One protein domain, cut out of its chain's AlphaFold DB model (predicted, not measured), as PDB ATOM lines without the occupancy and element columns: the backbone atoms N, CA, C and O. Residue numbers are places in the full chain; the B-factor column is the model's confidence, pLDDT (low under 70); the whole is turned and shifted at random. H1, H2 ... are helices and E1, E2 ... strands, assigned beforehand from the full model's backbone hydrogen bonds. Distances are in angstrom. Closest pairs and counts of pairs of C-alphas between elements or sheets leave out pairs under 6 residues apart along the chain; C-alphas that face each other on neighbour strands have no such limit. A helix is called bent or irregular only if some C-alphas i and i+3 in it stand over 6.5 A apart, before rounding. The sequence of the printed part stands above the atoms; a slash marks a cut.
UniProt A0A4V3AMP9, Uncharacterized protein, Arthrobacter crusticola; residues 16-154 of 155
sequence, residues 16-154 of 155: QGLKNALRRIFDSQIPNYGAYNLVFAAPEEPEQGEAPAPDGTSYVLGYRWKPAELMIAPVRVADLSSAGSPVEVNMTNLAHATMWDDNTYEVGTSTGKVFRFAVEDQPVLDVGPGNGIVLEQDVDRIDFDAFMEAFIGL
ATOM      1  N   GLN A  16      50.266   9.267 -12.796       76.00
ATOM      2  CA  GLN A  16      51.109  10.468 -12.809       76.00
ATOM      3  C   GLN A  16      52.404  10.286 -13.623       76.00
ATOM      4  O   GLN A  16      52.867  11.224 -14.278       76.00
ATOM      5  N   GLY A  17      52.998   9.088 -13.603       77.12
ATOM      6  CA  GLY A  17      54.163   8.754 -14.425       77.12
ATOM      7  C   GLY A  17      53.818   8.772 -15.912       77.12
ATOM      8  O   GLY A  17      54.582   9.309 -16.716       77.12
ATOM      9  N   LEU A  18      52.627   8.277 -16.256       79.81
ATOM     10  CA  LEU A  18      52.113   8.290 -17.621       79.81
ATOM     11  C   LEU A  18      51.800   9.706 -18.117       79.81
ATOM     12  O   LEU A  18      52.259  10.072 -19.196       79.81
ATOM     13  N   LYS A  19      51.142  10.547 -17.306       82.12
ATOM     14  CA  LYS A  19      50.968  11.980 -17.613       82.12
ATOM     15  C   LYS A  19      52.294  12.667 -17.915       82.12
ATOM     16  O   LYS A  19      52.419  13.374 -18.911       82.12
ATOM     17  N   ASN A  20      53.306  12.433 -17.079       81.94
ATOM     18  CA  ASN A  20      54.633  13.014 -17.274       81.94
ATOM     19  C   ASN A  20      55.305  12.509 -18.559       81.94
ATOM     20  O   ASN A  20      56.012  13.276 -19.212       81.94
ATOM     21  N   ALA A  21      55.101  11.243 -18.932       82.94
ATOM     22  CA  ALA A  21      55.614  10.694 -20.182       82.94
ATOM     23  C   ALA A  21      54.920  11.316 -21.403       82.94
ATOM     24  O   ALA A  21      55.610  11.812 -22.292       82.94
ATOM     25  N   LEU A  22      53.585  11.382 -21.409       82.75
ATOM     26  CA  LEU A  22      52.805  12.041 -22.465       82.75
ATOM     27  C   LEU A  22      53.197  13.513 -22.612       82.75
ATOM     28  O   LEU A  22      53.442  13.982 -23.722       82.75
ATOM     29  N   ARG A  23      53.370  14.217 -21.486       83.00
ATOM     30  CA  ARG A  23      53.867  15.595 -21.469       83.00
ATOM     31  C   ARG A  23      55.246  15.720 -22.101       83.00
ATOM     32  O   ARG A  23      55.453  16.617 -22.902       83.00
ATOM     33  N   ARG A  24      56.180  14.817 -21.791       81.19
ATOM     34  CA  ARG A  24      57.517  14.826 -22.408       81.19
ATOM     35  C   ARG A  24      57.465  14.589 -23.914       81.19
ATOM     36  O   ARG A  24      58.223  15.231 -24.632       81.19
ATOM     37  N   ILE A  25      56.599  13.691 -24.393       82.06
ATOM     38  CA  ILE A  25      56.415  13.460 -25.835       82.06
ATOM     39  C   ILE A  25      55.897  14.739 -26.489       82.06
ATOM     40  O   ILE A  25      56.495  15.205 -27.458       82.06
ATOM     41  N   PHE A  26      54.860  15.347 -25.915       80.44
ATOM     42  CA  PHE A  26      54.300  16.607 -26.398       80.44
ATOM     43  C   PHE A  26      55.355  17.729 -26.413       80.44
ATOM     44  O   PHE A  26      55.595  18.347 -27.449       80.44
ATOM     45  N   ASP A  27      56.074  17.917 -25.303       78.75
ATOM     46  CA  ASP A  27      57.158  18.898 -25.171       78.75
ATOM     47  C   ASP A  27      58.296  18.649 -26.185       78.75
ATOM     48  O   ASP A  27      58.930  19.593 -26.655       78.75
ATOM     49  N   SER A  28      58.566  17.386 -26.546       75.88
ATOM     50  CA  SER A  28      59.595  17.029 -27.536       75.88
ATOM     51  C   SER A  28      59.195  17.381 -28.967       75.88
ATOM     52  O   SER A  28      60.055  17.681 -29.797       75.88
ATOM     53  N   GLN A  29      57.894  17.360 -29.255       70.69
ATOM     54  CA  GLN A  29      57.368  17.708 -30.568       70.69
ATOM     55  C   GLN A  29      57.226  19.222 -30.740       70.69
ATOM     56  O   GLN A  29      57.194  19.692 -31.880       70.69
ATOM     57  N   ILE A  30      57.145  19.987 -29.641       69.25
ATOM     58  CA  ILE A  30      56.853  21.418 -29.701       69.25
ATOM     59  C   ILE A  30      57.788  22.247 -28.795       69.25
ATOM     60  O   ILE A  30      57.603  22.322 -27.577       69.25
ATOM     61  N   PRO A  31      58.797  22.932 -29.366       59.06
ATOM     62  CA  PRO A  31      59.733  23.728 -28.581       59.06
ATOM     63  C   PRO A  31      59.043  24.931 -27.908       59.06
ATOM     64  O   PRO A  31      58.443  25.764 -28.584       59.06
ATOM     65  N   ASN A  32      59.212  25.061 -26.581       56.62
ATOM     66  CA  ASN A  32      58.718  26.143 -25.697       56.62
ATOM     67  C   ASN A  32      57.250  26.072 -25.213       56.62
ATOM     68  O   ASN A  32      56.696  27.092 -24.804       56.62
ATOM     69  N   TYR A  33      56.621  24.896 -25.173       62.31
ATOM     70  CA  TYR A  33      55.183  24.760 -24.872       62.31
ATOM     71  C   TYR A  33      54.841  24.486 -23.391       62.31
ATOM     72  O   TYR A  33      53.815  23.899 -23.065       62.31
ATOM     73  N   GLY A  34      55.646  24.993 -22.450       58.31
ATOM     74  CA  GLY A  34      55.467  24.745 -21.009       58.31
ATOM     75  C   GLY A  34      54.191  25.314 -20.358       58.31
ATOM     76  O   GLY A  34      54.033  25.145 -19.152       58.31
ATOM     77  N   ALA A  35      53.311  25.975 -21.119       70.81
ATOM     78  CA  ALA A  35      52.118  26.682 -20.641       70.81
ATOM     79  C   ALA A  35      50.778  26.058 -21.088       70.81
ATOM     80  O   ALA A  35      49.739  26.693 -20.919       70.81
ATOM     81  N   TYR A  36      50.798  24.864 -21.688       82.06
ATOM     82  CA  TYR A  36      49.584  24.186 -22.149       82.06
ATOM     83  C   TYR A  36      49.070  23.232 -21.076       82.06
ATOM     84  O   TYR A  36      49.852  22.511 -20.445       82.06
ATOM     85  N   ASN A  37      47.751  23.225 -20.906       88.94
ATOM     86  CA  ASN A  37      47.043  22.147 -20.237       88.94
ATOM     87  C   ASN A  37      46.976  20.969 -21.210       88.94
ATOM     88  O   ASN A  37      46.838  21.177 -22.418       88.94
ATOM     89  N   LEU A  38      47.146  19.751 -20.701       90.69
ATOM     90  CA  LEU A  38      47.223  18.550 -21.525       90.69
ATOM     91  C   LEU A  38      46.110  17.591 -21.143       90.69
ATOM     92  O   LEU A  38      45.946  17.285 -19.964       90.69
ATOM     93  N   VAL A  39      45.425  17.061 -22.147       92.12
ATOM     94  CA  VAL A  39      44.447  15.991 -21.975       92.12
ATOM     95  C   VAL A  39      44.661  14.927 -23.047       92.12
ATOM     96  O   VAL A  39      45.069  15.214 -24.172       92.12
ATOM     97  N   PHE A  40      44.465  13.671 -22.685       91.38
ATOM     98  CA  PHE A  40      44.521  12.546 -23.603       91.38
ATOM     99  C   PHE A  40      43.158  12.329 -24.250       91.38
ATOM    100  O   PHE A  40      42.137  12.314 -23.559       91.38
ATOM    101  N   ALA A  41      43.169  12.088 -25.556       91.25
ATOM    102  CA  ALA A  41      41.983  11.774 -26.327       91.25
ATOM    103  C   ALA A  41      42.178  10.505 -27.161       91.25
ATOM    104  O   ALA A  41      43.229  10.288 -27.782       91.25
ATOM    105  N   ALA A  42      41.141   9.674 -27.183       87.88
ATOM    106  CA  ALA A  42      41.060   8.510 -28.049       87.88
ATOM    107  C   ALA A  42      40.495   8.936 -29.414       87.88
ATOM    108  O   ALA A  42      39.575   9.757 -29.454       87.88
ATOM    109  N   PRO A  43      41.043   8.433 -30.536       84.81
ATOM    110  CA  PRO A  43      40.427   8.657 -31.833       84.81
ATOM    111  C   PRO A  43      39.078   7.940 -31.857       84.81
ATOM    112  O   PRO A  43      38.978   6.794 -31.425       84.81
ATOM    113  N   GLU A  44      38.071   8.596 -32.405       78.50
ATOM    114  CA  GLU A  44      36.876   7.889 -32.854       78.50
ATOM    115  C   GLU A  44      37.105   7.407 -34.288       78.50
ATOM    116  O   GLU A  44      37.865   8.029 -35.043       78.50
ATOM    117  N   GLU A  45      36.494   6.278 -34.664       63.09
ATOM    118  CA  GLU A  45      36.597   5.814 -36.046       63.09
ATOM    119  C   GLU A  45      36.056   6.914 -36.975       63.09
ATOM    120  O   GLU A  45      34.948   7.415 -36.758       63.09
ATOM    121  N   PRO A  46      36.825   7.328 -37.997       55.81
ATOM    122  CA  PRO A  46      36.335   8.324 -38.927       55.81
ATOM    123  C   PRO A  46      35.088   7.808 -39.639       55.81
ATOM    124  O   PRO A  46      35.015   6.633 -40.019       55.81
ATOM    125  N   GLU A  47      34.131   8.700 -39.892       50.66
ATOM    126  CA  GLU A  47      33.040   8.370 -40.801       50.66
ATOM    127  C   GLU A  47      33.591   8.108 -42.215       50.66
ATOM    128  O   GLU A  47      34.683   8.543 -42.600       50.66
ATOM    129  N   GLN A  48      32.850   7.323 -43.001       44.88
ATOM    130  CA  GLN A  48      33.280   6.852 -44.320       44.88
ATOM    131  C   GLN A  48      33.731   8.011 -45.230       44.88
ATOM    132  O   GLN A  48      32.906   8.732 -45.785       44.88
ATOM    133  N   GLY A  49      35.044   8.139 -45.452       47.47
ATOM    134  CA  GLY A  49      35.633   9.160 -46.328       47.47
ATOM    135  C   GLY A  49      36.828   9.899 -45.729       47.47
ATOM    136  O   GLY A  49      37.602  10.500 -46.477       47.47
ATOM    137  N   GLU A  50      37.026   9.813 -44.416       55.06
ATOM    138  CA  GLU A  50      38.196  10.359 -43.731       55.06
ATOM    139  C   GLU A  50      39.329   9.333 -43.622       55.06
ATOM    140  O   GLU A  50      39.122   8.118 -43.646       55.06
ATOM    141  N   ALA A  51      40.569   9.824 -43.561       53.59
ATOM    142  CA  ALA A  51      41.717   8.947 -43.391       53.59
ATOM    143  C   ALA A  51      41.676   8.361 -41.967       53.59
ATOM    144  O   ALA A  51      41.735   9.149 -41.019       53.59
ATOM    145  N   PRO A  52      41.610   7.026 -41.796       54.34
ATOM    146  CA  PRO A  52      41.699   6.422 -40.477       54.34
ATOM    147  C   PRO A  52      42.962   6.891 -39.767       54.34
ATOM    148  O   PRO A  52      44.035   7.000 -40.381       54.34
ATOM    149  N   ALA A  53      42.832   7.174 -38.469       59.41
ATOM    150  CA  ALA A  53      44.002   7.273 -37.616       59.41
ATOM    151  C   ALA A  53      44.811   5.976 -37.813       59.41
ATOM    152  O   ALA A  53      44.216   4.895 -37.834       59.41
ATOM    153  N   PRO A  54      46.138   6.046 -38.019       59.69
ATOM    154  CA  PRO A  54      46.942   4.837 -38.152       59.69
ATOM    155  C   PRO A  54      46.696   3.938 -36.937       59.69
ATOM    156  O   PRO A  54      46.655   4.464 -35.824       59.69
ATOM    157  N   ASP A  55      46.548   2.626 -37.140       61.69
ATOM    158  CA  ASP A  55      46.245   1.661 -36.074       61.69
ATOM    159  C   ASP A  55      47.041   1.949 -34.788       61.69
ATOM    160  O   ASP A  55      48.276   2.010 -34.798       61.69
ATOM    161  N   GLY A  56      46.327   2.165 -33.677       66.94
ATOM    162  CA  GLY A  56      46.927   2.447 -32.367       66.94
ATOM    163  C   GLY A  56      47.459   3.875 -32.165       66.94
ATOM    164  O   GLY A  56      48.260   4.100 -31.255       66.94
ATOM    165  N   THR A  57      47.052   4.836 -32.998       79.69
ATOM    166  CA  THR A  57      47.371   6.261 -32.809       79.69
ATOM    167  C   THR A  57      46.335   6.928 -31.920       79.69
ATOM    168  O   THR A  57      45.173   7.002 -32.288       79.69
ATOM    169  N   SER A  58      46.765   7.481 -30.793       88.12
ATOM    170  CA  SER A  58      45.945   8.337 -29.934       88.12
ATOM    171  C   SER A  58      46.400   9.788 -30.011       88.12
ATOM    172  O   SER A  58      47.393  10.100 -30.677       88.12
ATOM    173  N   TYR A  59      45.695  10.690 -29.332       89.94
ATOM    174  CA  TYR A  59      46.026  12.109 -29.340       89.94
ATOM    175  C   TYR A  59      46.335  12.612 -27.933       89.94
ATOM    176  O   TYR A  59      45.636  12.310 -26.971       89.94
ATOM    177  N   VAL A  60      47.382  13.425 -27.823       91.38
ATOM    178  CA  VAL A  60      47.559  14.338 -26.693       91.38
ATOM    179  C   VAL A  60      47.134  15.713 -27.172       91.38
ATOM    180  O   VAL A  60      47.709  16.267 -28.110       91.38
ATOM    181  N   LEU A  61      46.101  16.247 -26.540       92.00
ATOM    182  CA  LEU A  61      45.569  17.566 -26.810       92.00
ATOM    183  C   LEU A  61      46.227  18.547 -25.852       92.00
ATOM    184  O   LEU A  61      46.071  18.437 -24.639       92.00
ATOM    185  N   GLY A  62      46.972  19.499 -26.396       91.88
ATOM    186  CA  GLY A  62      47.474  20.630 -25.638       91.88
ATOM    187  C   GLY A  62      46.626  21.852 -25.911       91.88
ATOM    188  O   GLY A  62      46.554  22.293 -27.050       91.88
ATOM    189  N   TYR A  63      46.033  22.446 -24.887       91.06
ATOM    190  CA  TYR A  63      45.223  23.651 -25.040       91.06
ATOM    191  C   TYR A  63      45.645  24.740 -24.059       91.06
ATOM    192  O   TYR A  63      46.267  24.493 -23.022       91.06
ATOM    193  N   ARG A  64      45.338  25.986 -24.409       88.69
ATOM    194  CA  ARG A  64      45.563  27.151 -23.550       88.69
ATOM    195  C   ARG A  64      44.487  28.195 -23.793       88.69
ATOM    196  O   ARG A  64      43.990  28.336 -24.901       88.69
ATOM    197  N   TRP A  65      44.199  28.996 -22.774       86.62
ATOM    198  CA  TRP A  65      43.175  30.042 -22.847       86.62
ATOM    199  C   TRP A  65      43.679  31.373 -23.432       86.62
ATOM    200  O   TRP A  65      42.877  32.180 -23.902       86.62
ATOM    201  N   LYS A  66      44.991  31.665 -23.360       82.31
ATOM    202  CA  LYS A  66      45.559  32.978 -23.737       82.31
ATOM    203  C   LYS A  66      46.957  32.869 -24.380       82.31
ATOM    204  O   LYS A  66      47.921  32.632 -23.650       82.31
ATOM    205  N   PRO A  67      47.097  33.132 -25.696       81.75
ATOM    206  CA  PRO A  67      46.005  33.214 -26.677       81.75
ATOM    207  C   PRO A  67      45.288  31.863 -26.786       81.75
ATOM    208  O   PRO A  67      45.925  30.837 -26.569       81.75
ATOM    209  N   ALA A  68      43.985  31.863 -27.072       83.75
ATOM    210  CA  ALA A  68      43.230  30.619 -27.165       83.75
ATOM    211  C   ALA A  68      43.709  29.780 -28.353       83.75
ATOM    212  O   ALA A  68      43.742  30.261 -29.486       83.75
ATOM    213  N   GLU A  69      44.126  28.551 -28.072       85.56
ATOM    214  CA  GLU A  69      44.737  27.666 -29.057       85.56
ATOM    215  C   GLU A  69      44.607  26.217 -28.603       85.56
ATOM    216  O   GLU A  69      44.719  25.933 -27.405       85.56
ATOM    217  N   LEU A  70      44.409  25.319 -29.566       90.06
ATOM    218  CA  LEU A  70      44.419  23.877 -29.373       90.06
ATOM    219  C   LEU A  70      45.470  23.254 -30.298       90.06
ATOM    220  O   LEU A  70      45.541  23.556 -31.485       90.06
ATOM    221  N   MET A  71      46.273  22.353 -29.754       89.94
ATOM    222  CA  MET A  71      47.290  21.574 -30.443       89.94
ATOM    223  C   MET A  71      46.939  20.101 -30.320       89.94
ATOM    224  O   MET A  71      46.795  19.583 -29.217       89.94
ATOM    225  N   ILE A  72      46.852  19.411 -31.449       90.06
ATOM    226  CA  ILE A  72      46.586  17.975 -31.508       90.06
ATOM    227  C   ILE A  72      47.901  17.277 -31.826       90.06
ATOM    228  O   ILE A  72      48.429  17.414 -32.930       90.06
ATOM    229  N   ALA A  73      48.447  16.534 -30.868       89.38
ATOM    230  CA  ALA A  73      49.686  15.785 -31.030       89.38
ATOM    231  C   ALA A  73      49.397  14.281 -31.165       89.38
ATOM    232  O   ALA A  73      48.982  13.650 -30.192       89.38
ATOM    233  N   PRO A  74      49.631  13.674 -32.342       88.31
ATOM    234  CA  PRO A  74      49.491  12.232 -32.506       88.31
ATOM    235  C   PRO A  74      50.575  11.480 -31.724       88.31
ATOM    236  O   PRO A  74      51.774  11.730 -31.913       88.31
ATOM    237  N   VAL A  75      50.164  10.518 -30.900       86.69
ATOM    238  CA  VAL A  75      51.032   9.677 -30.067       86.69
ATOM    239  C   VAL A  75      50.704   8.197 -30.243       86.69
ATOM    240  O   VAL A  75      49.563   7.823 -30.498       86.69
ATOM    241  N   ARG A  76      51.709   7.335 -30.092       85.94
ATOM    242  CA  ARG A  76      51.523   5.892 -29.931       85.94
ATOM    243  C   ARG A  76      51.718   5.556 -28.464       85.94
ATOM    244  O   ARG A  76      52.797   5.748 -27.910       85.94
ATOM    245  N   VAL A  77      50.663   5.061 -27.832       82.44
ATOM    246  CA  VAL A  77      50.673   4.758 -26.393       82.44
ATOM    247  C   VAL A  77      51.498   3.504 -26.098       82.44
ATOM    248  O   VAL A  77      52.212   3.465 -25.100       82.44
ATOM    249  N   ALA A  78      51.481   2.528 -27.012       80.56
ATOM    250  CA  ALA A  78      52.168   1.247 -26.851       80.56
ATOM    251  C   ALA A  78      53.691   1.372 -26.664       80.56
ATOM    252  O   ALA A  78      54.290   0.559 -25.962       80.56
ATOM    253  N   ASP A  79      54.318   2.372 -27.289       79.25
ATOM    254  CA  ASP A  79      55.764   2.618 -27.224       79.25
ATOM    255  C   ASP A  79      56.121   4.021 -26.699       79.25
ATOM    256  O   ASP A  79      57.300   4.380 -26.667       79.25
ATOM    257  N   LEU A  80      55.120   4.797 -26.260       78.69
ATOM    258  CA  LEU A  80      55.264   6.176 -25.783       78.69
ATOM    259  C   LEU A  80      56.079   7.047 -26.752       78.69
ATOM    260  O   LEU A  80      57.010   7.754 -26.355       78.69
ATOM    261  N   SER A  81      55.715   7.004 -28.034       81.81
ATOM    262  CA  SER A  81      56.381   7.758 -29.096       81.81
ATOM    263  C   SER A  81      55.435   8.692 -29.848       81.81
ATOM    264  O   SER A  81      54.212   8.565 -29.811       81.81
ATOM    265  N   SER A  82      56.006   9.651 -30.577       82.81
ATOM    266  CA  SER A  82      55.257  10.465 -31.533       82.81
ATOM    267  C   SER A  82      54.754   9.608 -32.703       82.81
ATOM    268  O   SER A  82      55.553   8.950 -33.380       82.81
ATOM    269  N   ALA A  83      53.457   9.674 -33.005       84.19
ATOM    270  CA  ALA A  83      52.857   8.989 -34.155       84.19
ATOM    271  C   ALA A  83      52.843   9.846 -35.434       84.19
ATOM    272  O   ALA A  83      52.618   9.327 -36.526       84.19
ATOM    273  N   GLY A  84      53.092  11.151 -35.317       82.62
ATOM    274  CA  GLY A  84      53.071  12.086 -36.436       82.62
ATOM    275  C   GLY A  84      53.445  13.506 -36.021       82.62
ATOM    276  O   GLY A  84      53.940  13.736 -34.915       82.62
ATOM    277  N   SER A  85      53.212  14.454 -36.927       82.06
ATOM    278  CA  SER A  85      53.411  15.878 -36.652       82.06
ATOM    279  C   SER A  85      52.223  16.449 -35.874       82.06
ATOM    280  O   SER A  85      51.084  16.178 -36.269       82.06
ATOM    281  N   PRO A  86      52.463  17.266 -34.833       85.62
ATOM    282  CA  PRO A  86      51.407  18.034 -34.192       85.62
ATOM    283  C   PRO A  86      50.678  18.924 -35.196       85.62
ATOM    284  O   PRO A  86      51.290  19.454 -36.129       85.62
ATOM    285  N   VAL A  87      49.378  19.092 -34.990       88.19
ATOM    286  CA  VAL A  87      48.526  19.954 -35.803       88.19
ATOM    287  C   VAL A  87      47.927  21.039 -34.926       88.19
ATOM    288  O   VAL A  87      47.326  20.756 -33.894       88.19
ATOM    289  N   GLU A  88      48.100  22.282 -35.356       88.31
ATOM    290  CA  GLU A  88      47.510  23.445 -34.707       88.31
ATOM    291  C   GLU A  88      46.063  23.643 -35.165       88.31
ATOM    292  O   GLU A  88      45.743  23.586 -36.359       88.31
ATOM    293  N   VAL A  89      45.199  23.920 -34.197       88.25
ATOM    294  CA  VAL A  89      43.819  24.340 -34.384       88.25
ATOM    295  C   VAL A  89      43.678  25.747 -33.810       88.25
ATOM    296  O   VAL A  89      43.715  25.970 -32.598       88.25
ATOM    297  N   ASN A  90      43.509  26.714 -34.708       85.06
ATOM    298  CA  ASN A  90      43.285  28.104 -34.325       85.06
ATOM    299  C   ASN A  90      41.835  28.346 -33.863       85.06
ATOM    300  O   ASN A  90      40.948  27.517 -34.059       85.06
ATOM    301  N   MET A  91      41.578  29.528 -33.298       84.12
ATOM    302  CA  MET A  91      40.247  29.911 -32.806       84.12
ATOM    303  C   MET A  91      39.149  29.855 -33.873       84.12
ATOM    304  O   MET A  91      38.030  29.468 -33.565       84.12
ATOM    305  N   THR A  92      39.445  30.233 -35.120       84.62
ATOM    306  CA  THR A  92      38.453  30.190 -36.207       84.62
ATOM    307  C   THR A  92      38.024  28.755 -36.479       84.62
ATOM    308  O   THR A  92      36.846  28.479 -36.659       84.62
ATOM    309  N   ASN A  93      38.981  27.830 -36.479       86.94
ATOM    310  CA  ASN A  93      38.724  26.408 -36.618       86.94
ATOM    311  C   ASN A  93      37.944  25.843 -35.420       86.94
ATOM    312  O   ASN A  93      36.984  25.107 -35.626       86.94
ATOM    313  N   LEU A  94      38.304  26.235 -34.193       85.88
ATOM    314  CA  LEU A  94      37.589  25.842 -32.970       85.88
ATOM    315  C   LEU A  94      36.145  26.351 -32.929       85.88
ATOM    316  O   LEU A  94      35.266  25.632 -32.475       85.88
ATOM    317  N   ALA A  95      35.878  27.554 -33.439       85.38
ATOM    318  CA  ALA A  95      34.522  28.103 -33.525       85.38
ATOM    319  C   ALA A  95      33.607  27.319 -34.484       85.38
ATOM    320  O   ALA A  95      32.392  27.483 -34.452       85.38
ATOM    321  N   HIS A  96      34.187  26.480 -35.345       86.31
ATOM    322  CA  HIS A  96      33.471  25.557 -36.225       86.31
ATOM    323  C   HIS A  96      33.549  24.101 -35.749       86.31
ATOM    324  O   HIS A  96      33.116  23.206 -36.475       86.31
ATOM    325  N   ALA A  97      34.122  23.848 -34.570       87.75
ATOM    326  CA  ALA A  97      34.118  22.516 -33.993       87.75
ATOM    327  C   ALA A  97      32.693  22.111 -33.602       87.75
ATOM    328  O   ALA A  97      31.869  22.945 -33.228       87.75
ATOM    329  N   THR A  98      32.414  20.815 -33.686       87.75
ATOM    330  CA  THR A  98      31.123  20.232 -33.319       87.75
ATOM    331  C   THR A  98      31.327  19.286 -32.149       87.75
ATOM    332  O   THR A  98      32.286  18.519 -32.127       87.75
ATOM    333  N   MET A  99      30.430  19.343 -31.168       86.94
ATOM    334  CA  MET A  99      30.331  18.330 -30.124       86.94
ATOM    335  C   MET A  99      29.149  17.423 -30.453       86.94
ATOM    336  O   MET A  99      28.042  17.907 -30.691       86.94
ATOM    337  N   TRP A 100      29.405  16.125 -30.495       85.56
ATOM    338  CA  TRP A 100      28.418  15.086 -30.742       85.56
ATOM    339  C   TRP A 100      27.796  14.609 -29.417       85.56
ATOM    340  O   TRP A 100      28.340  14.843 -28.335       85.56
ATOM    341  N   ASP A 101      26.636  13.948 -29.494       74.88
ATOM    342  CA  ASP A 101      25.840  13.527 -28.322       74.88
ATOM    343  C   ASP A 101      26.557  12.513 -27.400       74.88
ATOM    344  O   ASP A 101      26.124  12.265 -26.276       74.88
ATOM    345  N   ASP A 102      27.645  11.914 -27.873       78.50
ATOM    346  CA  ASP A 102      28.460  10.877 -27.237       78.50
ATOM    347  C   ASP A 102      29.746  11.422 -26.584       78.50
ATOM    348  O   ASP A 102      30.670  10.655 -26.329       78.50
ATOM    349  N   ASN A 103      29.818  12.729 -26.292       78.00
ATOM    350  CA  ASN A 103      31.026  13.399 -25.772       78.00
ATOM    351  C   ASN A 103      32.222  13.368 -26.745       78.00
ATOM    352  O   ASN A 103      33.370  13.578 -26.342       78.00
ATOM    353  N   THR A 104      31.951  13.160 -28.031       87.31
ATOM    354  CA  THR A 104      32.957  13.231 -29.085       87.31
ATOM    355  C   THR A 104      33.052  14.645 -29.639       87.31
ATOM    356  O   THR A 104      32.048  15.282 -29.962       87.31
ATOM    357  N   TYR A 105      34.275  15.134 -29.810       89.69
ATOM    358  CA  TYR A 105      34.556  16.396 -30.482       89.69
ATOM    359  C   TYR A 105      35.013  16.144 -31.909       89.69
ATOM    360  O   TYR A 105      35.845  15.277 -32.167       89.69
ATOM    361  N   GLU A 106      34.507  16.954 -32.828       90.00
ATOM    362  CA  GLU A 106      34.973  17.030 -34.202       90.00
ATOM    363  C   GLU A 106      35.540  18.416 -34.475       90.00
ATOM    364  O   GLU A 106      34.875  19.437 -34.290       90.00
ATOM    365  N   VAL A 107      36.794  18.452 -34.916       88.88
ATOM    366  CA  VAL A 107      37.541  19.687 -35.120       88.88
ATOM    367  C   VAL A 107      38.203  19.668 -36.493       88.88
ATOM    368  O   VAL A 107      39.112  18.881 -36.766       88.88
ATOM    369  N   GLY A 108      37.772  20.580 -37.363       87.44
ATOM    370  CA  GLY A 108      38.414  20.830 -38.651       87.44
ATOM    371  C   GLY A 108      39.621  21.754 -38.509       87.44
ATOM    372  O   GLY A 108      39.579  22.727 -37.767       87.44
ATOM    373  N   THR A 109      40.695  21.505 -39.253       85.44
ATOM    374  CA  THR A 109      41.922  22.321 -39.231       85.44
ATOM    375  C   THR A 109      42.083  23.143 -40.504       85.44
ATOM    376  O   THR A 109      41.538  22.814 -41.557       85.44
ATOM    377  N   SER A 110      42.918  24.184 -40.454       79.94
ATOM    378  CA  SER A 110      43.250  25.012 -41.629       79.94
ATOM    379  C   SER A 110      43.915  24.224 -42.770       79.94
ATOM    380  O   SER A 110      43.939  24.684 -43.908       79.94
ATOM    381  N   THR A 111      44.447  23.031 -42.484       79.19
ATOM    382  CA  THR A 111      45.030  22.133 -43.496       79.19
ATOM    383  C   THR A 111      43.989  21.271 -44.219       79.19
ATOM    384  O   THR A 111      44.353  20.480 -45.084       79.19
ATOM    385  N   GLY A 112      42.705  21.401 -43.863       79.50
ATOM    386  CA  GLY A 112      41.610  20.582 -44.386       79.50
ATOM    387  C   GLY A 112      41.484  19.208 -43.721       79.50
ATOM    388  O   GLY A 112      40.604  18.442 -44.095       79.50
ATOM    389  N   LYS A 113      42.339  18.883 -42.741       82.81
ATOM    390  CA  LYS A 113      42.187  17.677 -41.916       82.81
ATOM    391  C   LYS A 113      41.105  17.890 -40.869       82.81
ATOM    392  O   LYS A 113      41.117  18.937 -40.222       82.81
ATOM    393  N   VAL A 114      40.253  16.893 -40.683       86.00
ATOM    394  CA  VAL A 114      39.269  16.810 -39.601       86.00
ATOM    395  C   VAL A 114      39.761  15.775 -38.594       86.00
ATOM    396  O   VAL A 114      40.363  14.771 -38.978       86.00
ATOM    397  N   PHE A 115      39.591  16.070 -37.309       86.31
ATOM    398  CA  PHE A 115      39.900  15.163 -36.211       86.31
ATOM    399  C   PHE A 115      38.636  14.922 -35.408       86.31
ATOM    400  O   PHE A 115      38.029  15.885 -34.941       86.31
ATOM    401  N   ARG A 116      38.291  13.651 -35.216       88.62
ATOM    402  CA  ARG A 116      37.197  13.216 -34.354       88.62
ATOM    403  C   ARG A 116      37.770  12.421 -33.183       88.62
ATOM    404  O   ARG A 116      38.531  11.476 -33.394       88.62
ATOM    405  N   PHE A 117      37.488  12.851 -31.958       89.69
ATOM    406  CA  PHE A 117      38.084  12.258 -30.762       89.69
ATOM    407  C   PHE A 117      37.186  12.389 -29.534       89.69
ATOM    408  O   PHE A 117      36.455  13.369 -29.387       89.69
ATOM    409  N   ALA A 118      37.307  11.432 -28.621       90.00
ATOM    410  CA  ALA A 118      36.643  11.441 -27.324       90.00
ATOM    411  C   ALA A 118      37.661  11.656 -26.196       90.00
ATOM    412  O   ALA A 118      38.803  11.187 -26.260       90.00
ATOM    413  N   VAL A 119      37.241  12.373 -25.153       90.44
ATOM    414  CA  VAL A 119      38.038  12.624 -23.946       90.44
ATOM    415  C   VAL A 119      37.344  11.967 -22.757       90.44
ATOM    416  O   VAL A 119      36.261  12.378 -22.351       90.44
ATOM    417  N   GLU A 120      37.972  10.939 -22.194       88.94
ATOM    418  CA  GLU A 120      37.466  10.222 -21.019       88.94
ATOM    419  C   GLU A 120      38.097  10.744 -19.720       88.94
ATOM    420  O   GLU A 120      39.244  11.188 -19.725       88.94
ATOM    421  N   ASP A 121      37.394  10.631 -18.587       87.44
ATOM    422  CA  ASP A 121      37.928  11.022 -17.267       87.44
ATOM    423  C   ASP A 121      39.158  10.197 -16.871       87.44
ATOM    424  O   ASP A 121      40.106  10.707 -16.274       87.44
ATOM    425  N   GLN A 122      39.111   8.893 -17.152       88.94
ATOM    426  CA  GLN A 122      40.079   7.916 -16.663       88.94
ATOM    427  C   GLN A 122      40.348   6.813 -17.700       88.94
ATOM    428  O   GLN A 122      40.088   5.639 -17.417       88.94
ATOM    429  N   PRO A 123      40.852   7.147 -18.906       87.06
ATOM    430  CA  PRO A 123      41.100   6.134 -19.920       87.06
ATOM    431  C   PRO A 123      42.171   5.149 -19.439       87.06
ATOM    432  O   PRO A 123      43.150   5.517 -18.775       87.06
ATOM    433  N   VAL A 124      41.990   3.880 -19.797       86.19
ATOM    434  CA  VAL A 124      42.980   2.827 -19.559       86.19
ATOM    435  C   VAL A 124      43.904   2.754 -20.766       86.19
ATOM    436  O   VAL A 124      43.473   2.462 -21.877       86.19
ATOM    437  N   LEU A 125      45.182   3.036 -20.541       83.94
ATOM    438  CA  LEU A 125      46.200   3.119 -21.579       83.94
ATOM    439  C   LEU A 125      47.100   1.887 -21.547       83.94
ATOM    440  O   LEU A 125      47.794   1.644 -20.560       83.94
ATOM    441  N   ASP A 126      47.117   1.129 -22.642       81.50
ATOM    442  CA  ASP A 126      47.970  -0.052 -22.794       81.50
ATOM    443  C   ASP A 126      49.404   0.350 -23.151       81.50
ATOM    444  O   ASP A 126      49.785   0.476 -24.319       81.50
ATOM    445  N   VAL A 127      50.234   0.542 -22.123       76.06
ATOM    446  CA  VAL A 127      51.650   0.913 -22.272       76.06
ATOM    447  C   VAL A 127      52.515  -0.345 -22.412       76.06
ATOM    448  O   VAL A 127      53.377  -0.647 -21.582       76.06
ATOM    449  N   GLY A 128      52.231  -1.123 -23.458       67.19
ATOM    450  CA  GLY A 128      52.847  -2.423 -23.734       67.19
ATOM    451  C   GLY A 128      51.995  -3.623 -23.289       67.19
ATOM    452  O   GLY A 128      50.925  -3.461 -22.700       67.19
ATOM    453  N   PRO A 129      52.432  -4.861 -23.593       60.88
ATOM    454  CA  PRO A 129      51.617  -6.055 -23.384       60.88
ATOM    455  C   PRO A 129      51.298  -6.289 -21.899       60.88
ATOM    456  O   PRO A 129      52.179  -6.620 -21.108       60.88
ATOM    457  N   GLY A 130      50.014  -6.163 -21.548       61.12
ATOM    458  CA  GLY A 130      49.465  -6.521 -20.236       61.12
ATOM    459  C   GLY A 130      49.638  -5.475 -19.132       61.12
ATOM    460  O   GLY A 130      49.393  -5.801 -17.973       61.12
ATOM    461  N   ASN A 131      50.050  -4.248 -19.464       66.12
ATOM    462  CA  ASN A 131      50.269  -3.178 -18.491       66.12
ATOM    463  C   ASN A 131      49.361  -1.973 -18.781       66.12
ATOM    464  O   ASN A 131      49.831  -0.897 -19.151       66.12
ATOM    465  N   GLY A 132      48.051  -2.188 -18.630       78.69
ATOM    466  CA  GLY A 132      47.053  -1.124 -18.682       78.69
ATOM    467  C   GLY A 132      47.221  -0.187 -17.488       78.69
ATOM    468  O   GLY A 132      47.111  -0.610 -16.336       78.69
ATOM    469  N   ILE A 133      47.512   1.082 -17.754       83.44
ATOM    470  CA  ILE A 133      47.664   2.120 -16.734       83.44
ATOM    471  C   ILE A 133      46.476   3.071 -16.845       83.44
ATOM    472  O   ILE A 133      46.204   3.611 -17.913       83.44
ATOM    473  N   VAL A 134      45.786   3.301 -15.727       86.75
ATOM    474  CA  VAL A 134      44.724   4.311 -15.647       86.75
ATOM    475  C   VAL A 134      45.352   5.703 -15.684       86.75
ATOM    476  O   VAL A 134      46.234   6.016 -14.877       86.75
ATOM    477  N   LEU A 135      44.891   6.540 -16.609       86.94
ATOM    478  CA  LEU A 135      45.272   7.944 -16.696       86.94
ATOM    479  C   LEU A 135      44.209   8.814 -16.017       86.94
ATOM    480  O   LEU A 135      43.200   9.136 -16.623       86.94
ATOM    481  N   GLU A 136      44.430   9.218 -14.770       86.88
ATOM    482  CA  GLU A 136      43.474  10.058 -14.032       86.88
ATOM    483  C   GLU A 136      43.485  11.498 -14.556       86.88
ATOM    484  O   GLU A 136      44.375  12.251 -14.180       86.88
ATOM    485  N   GLN A 137      42.557  11.898 -15.423       90.25
ATOM    486  CA  GLN A 137      42.518  13.226 -16.055       90.25
ATOM    487  C   GLN A 137      41.172  13.948 -15.891       90.25
ATOM    488  O   GLN A 137      40.870  14.854 -16.654       90.25
ATOM    489  N   ASP A 138      40.387  13.594 -14.875       89.94
ATOM    490  CA  ASP A 138      39.072  14.174 -14.570       89.94
ATOM    491  C   ASP A 138      39.105  15.706 -14.429       89.94
ATOM    492  O   ASP A 138      38.318  16.411 -15.058       89.94
ATOM    493  N   VAL A 139      40.062  16.250 -13.668       88.75
ATOM    494  CA  VAL A 139      40.231  17.707 -13.524       88.75
ATOM    495  C   VAL A 139      40.609  18.370 -14.851       88.75
ATOM    496  O   VAL A 139      40.096  19.444 -15.167       88.75
ATOM    497  N   ASP A 140      41.497  17.736 -15.619       89.50
ATOM    498  CA  ASP A 140      41.951  18.258 -16.911       89.50
ATOM    499  C   ASP A 140      40.810  18.218 -17.940       89.50
ATOM    500  O   ASP A 140      40.645  19.159 -18.711       89.50
ATOM    501  N   ARG A 141      39.966  17.180 -17.905       90.69
ATOM    502  CA  ARG A 141      38.765  17.076 -18.737       90.69
ATOM    503  C   ARG A 141      37.756  18.169 -18.414       90.69
ATOM    504  O   ARG A 141      37.262  18.795 -19.336       90.69
ATOM    505  N   ILE A 142      37.480  18.448 -17.139       91.44
ATOM    506  CA  ILE A 142      36.541  19.520 -16.765       91.44
ATOM    507  C   ILE A 142      37.000  20.879 -17.323       91.44
ATOM    508  O   ILE A 142      36.186  21.644 -17.840       91.44
ATOM    509  N   ASP A 143      38.297  21.191 -17.230       91.75
ATOM    510  CA  ASP A 143      38.845  22.432 -17.794       91.75
ATOM    511  C   ASP A 143      38.858  22.414 -19.333       91.75
ATOM    512  O   ASP A 143      38.602  23.446 -19.957       91.75
ATOM    513  N   PHE A 144      39.103  21.256 -19.951       92.44
ATOM    514  CA  PHE A 144      39.034  21.084 -21.401       92.44
ATOM    515  C   PHE A 144      37.611  21.249 -21.946       92.44
ATOM    516  O   PHE A 144      37.420  21.967 -22.925       92.44
ATOM    517  N   ASP A 145      36.610  20.658 -21.298       90.75
ATOM    518  CA  ASP A 145      35.201  20.781 -21.679       90.75
ATOM    519  C   ASP A 145      34.772  22.254 -21.590       90.75
ATOM    520  O   ASP A 145      34.223  22.798 -22.546       90.75
ATOM    521  N   ALA A 146      35.134  22.948 -20.502       91.31
ATOM    522  CA  ALA A 146      34.889  24.384 -20.357       91.31
ATOM    523  C   ALA A 146      35.600  25.220 -21.435       91.31
ATOM    524  O   ALA A 146      35.051  26.213 -21.921       91.31
ATOM    525  N   PHE A 147      36.820  24.828 -21.818       91.25
ATOM    526  CA  PHE A 147      37.537  25.440 -22.931       91.25
ATOM    527  C   PHE A 147      36.774  25.237 -24.245       91.25
ATOM    528  O   PHE A 147      36.488  26.221 -24.917       91.25
ATOM    529  N   MET A 148      36.390  24.007 -24.596       90.62
ATOM    530  CA  MET A 148      35.675  23.709 -25.843       90.62
ATOM    531  C   MET A 148      34.300  24.388 -25.896       90.62
ATOM    532  O   MET A 148      33.965  24.998 -26.913       90.62
ATOM    533  N   GLU A 149      33.531  24.366 -24.805       88.75
ATOM    534  CA  GLU A 149      32.234  25.052 -24.694       88.75
ATOM    535  C   GLU A 149      32.348  26.560 -24.947       88.75
ATOM    536  O   GLU A 149      31.483  27.147 -25.602       88.75
ATOM    537  N   ALA A 150      33.434  27.190 -24.488       87.44
ATOM    538  CA  ALA A 150      33.670  28.611 -24.719       87.44
ATOM    539  C   ALA A 150      33.844  28.966 -26.208       87.44
ATOM    540  O   ALA A 150      33.698  30.140 -26.554       87.44
ATOM    541  N   PHE A 151      34.134  27.990 -27.084       83.38
ATOM    542  CA  PHE A 151      34.347  28.205 -28.521       83.38
ATOM    543  C   PHE A 151      33.269  27.583 -29.421       83.38
ATOM    544  O   PHE A 151      32.869  28.239 -30.382       83.38
ATOM    545  N   ILE A 152      32.753  26.386 -29.112       81.12
ATOM    546  CA  ILE A 152      31.764  25.658 -29.941       81.12
ATOM    547  C   ILE A 152      30.414  26.402 -30.045       81.12
ATOM    548  O   ILE A 152      29.681  26.234 -31.014       81.12
ATOM    549  N   GLY A 153      30.083  27.271 -29.083       61.25
ATOM    550  CA  GLY A 153      28.808  28.002 -29.033       61.25
ATOM    551  C   GLY A 153      28.837  29.465 -29.495       61.25
ATOM    552  O   GLY A 153      27.862  30.180 -29.272       61.25
ATOM    553  N   LEU A 154      29.941  29.951 -30.075       54.59
ATOM    554  CA  LEU A 154      30.085  31.358 -30.498       54.59
ATOM    555  C   LEU A 154      29.605  31.650 -31.936       54.59
ATOM    556  O   LEU A 154      29.744  32.792 -32.386       54.59
TER     557      LEU A 154
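What this domain is: This is residues 16 to 154 of the 155 residues of an uncharacterized protein of Arthrobacter crusticola (UniProt A0A4V3AMP9). One antiparallel sheet of six strands is curled like part of a barrel and bent back into two leaves, with H3 crossing its concave side and H1 packed across the outside of E3, E2 and E1. The short H2 lies between E3, E5 and residues 148 to 152 of H3; the small hairpin of E7 and E8 lies near the start of H1, and the loop of residues 44 to 56 reaches away from the body. The 139 printed residues hold three named helices and eight named strands, in the order H1 E1 E2 E3 E4 H2 E5 E6 E7 E8 H3, with the large sheet ordered E4 E3 E2 E1 E6 E5. The class is mixed, helices and strands; the whole is compact, with a radius of gyration of the C-alphas of 14.1 A and spans of 43 by 36 by 28 A.

How they stand to each other: Begin with E1, residues 37 to 43, E2, 57 to 65, E3, 68 to 76, and E4, 87 to 89: they form a meander, each strand the antiparallel neighbour of the one before. Look for N 39 and O 61 at 2.9 A, N 62 and O 71 at 2.8 A, and N 72 and O 87 at 2.8 A. E1 pairs with E6, residues 114 to 118, through N 42 and O 118 at 2.9 A; E6 and E5, residues 104 to 108, form a hairpin with N 105 and O 117 at 2.8 A. In this folded sheet, bent back on itself, E4 E3 E2 face E6 E5, with E1 as the hinge. H3, residues 138 to 152, runs across the strands, at 66 degrees to E2 on the local plane and a height of 8.5 A over the sheet; C-alphas 39 and 140 are its closest to E1, 6.1 A. H1, residues 16 to 29, also runs across, at 84 degrees to E2 on the local plane; C-alphas 26 and 73 are its closest to E3, 6.6 A. H2, residues 91 to 94, touches H3, with C-alphas 94 and 151 closest at 6.0 A. E7, residues 124 to 126, and E8, 132 to 134, form a hairpin with N 125 and O 133 at 2.9 A. Every O i to N i+4 pair is within hydrogen-bond range in H1, and 10 of 11 in H3; H2 is too short for one, and its single O i to N i+3 pair is within range.

Where its parts are: Find C-alpha 16 at (51.109, 10.468, -12.809); H1 runs 20.2 A from there. E2, 26.1 A, starts at (47.371, 6.261, -32.809); E3 is 26.2 A and E1 19.0 A long. H3 runs 20.5 A to C-alpha 152 at (31.764, 25.658, -29.941).

The domain as a whole: The C-alphas farthest apart are those of Gly 130 and Leu 154, 43.8 A. The printed part has no cut, and the E1 to E2 link is long. Mean pLDDT of the printed part is 80.9; residues 30 to 34, 45 to 56, 128 to 131 and 153 to 154 are under 70.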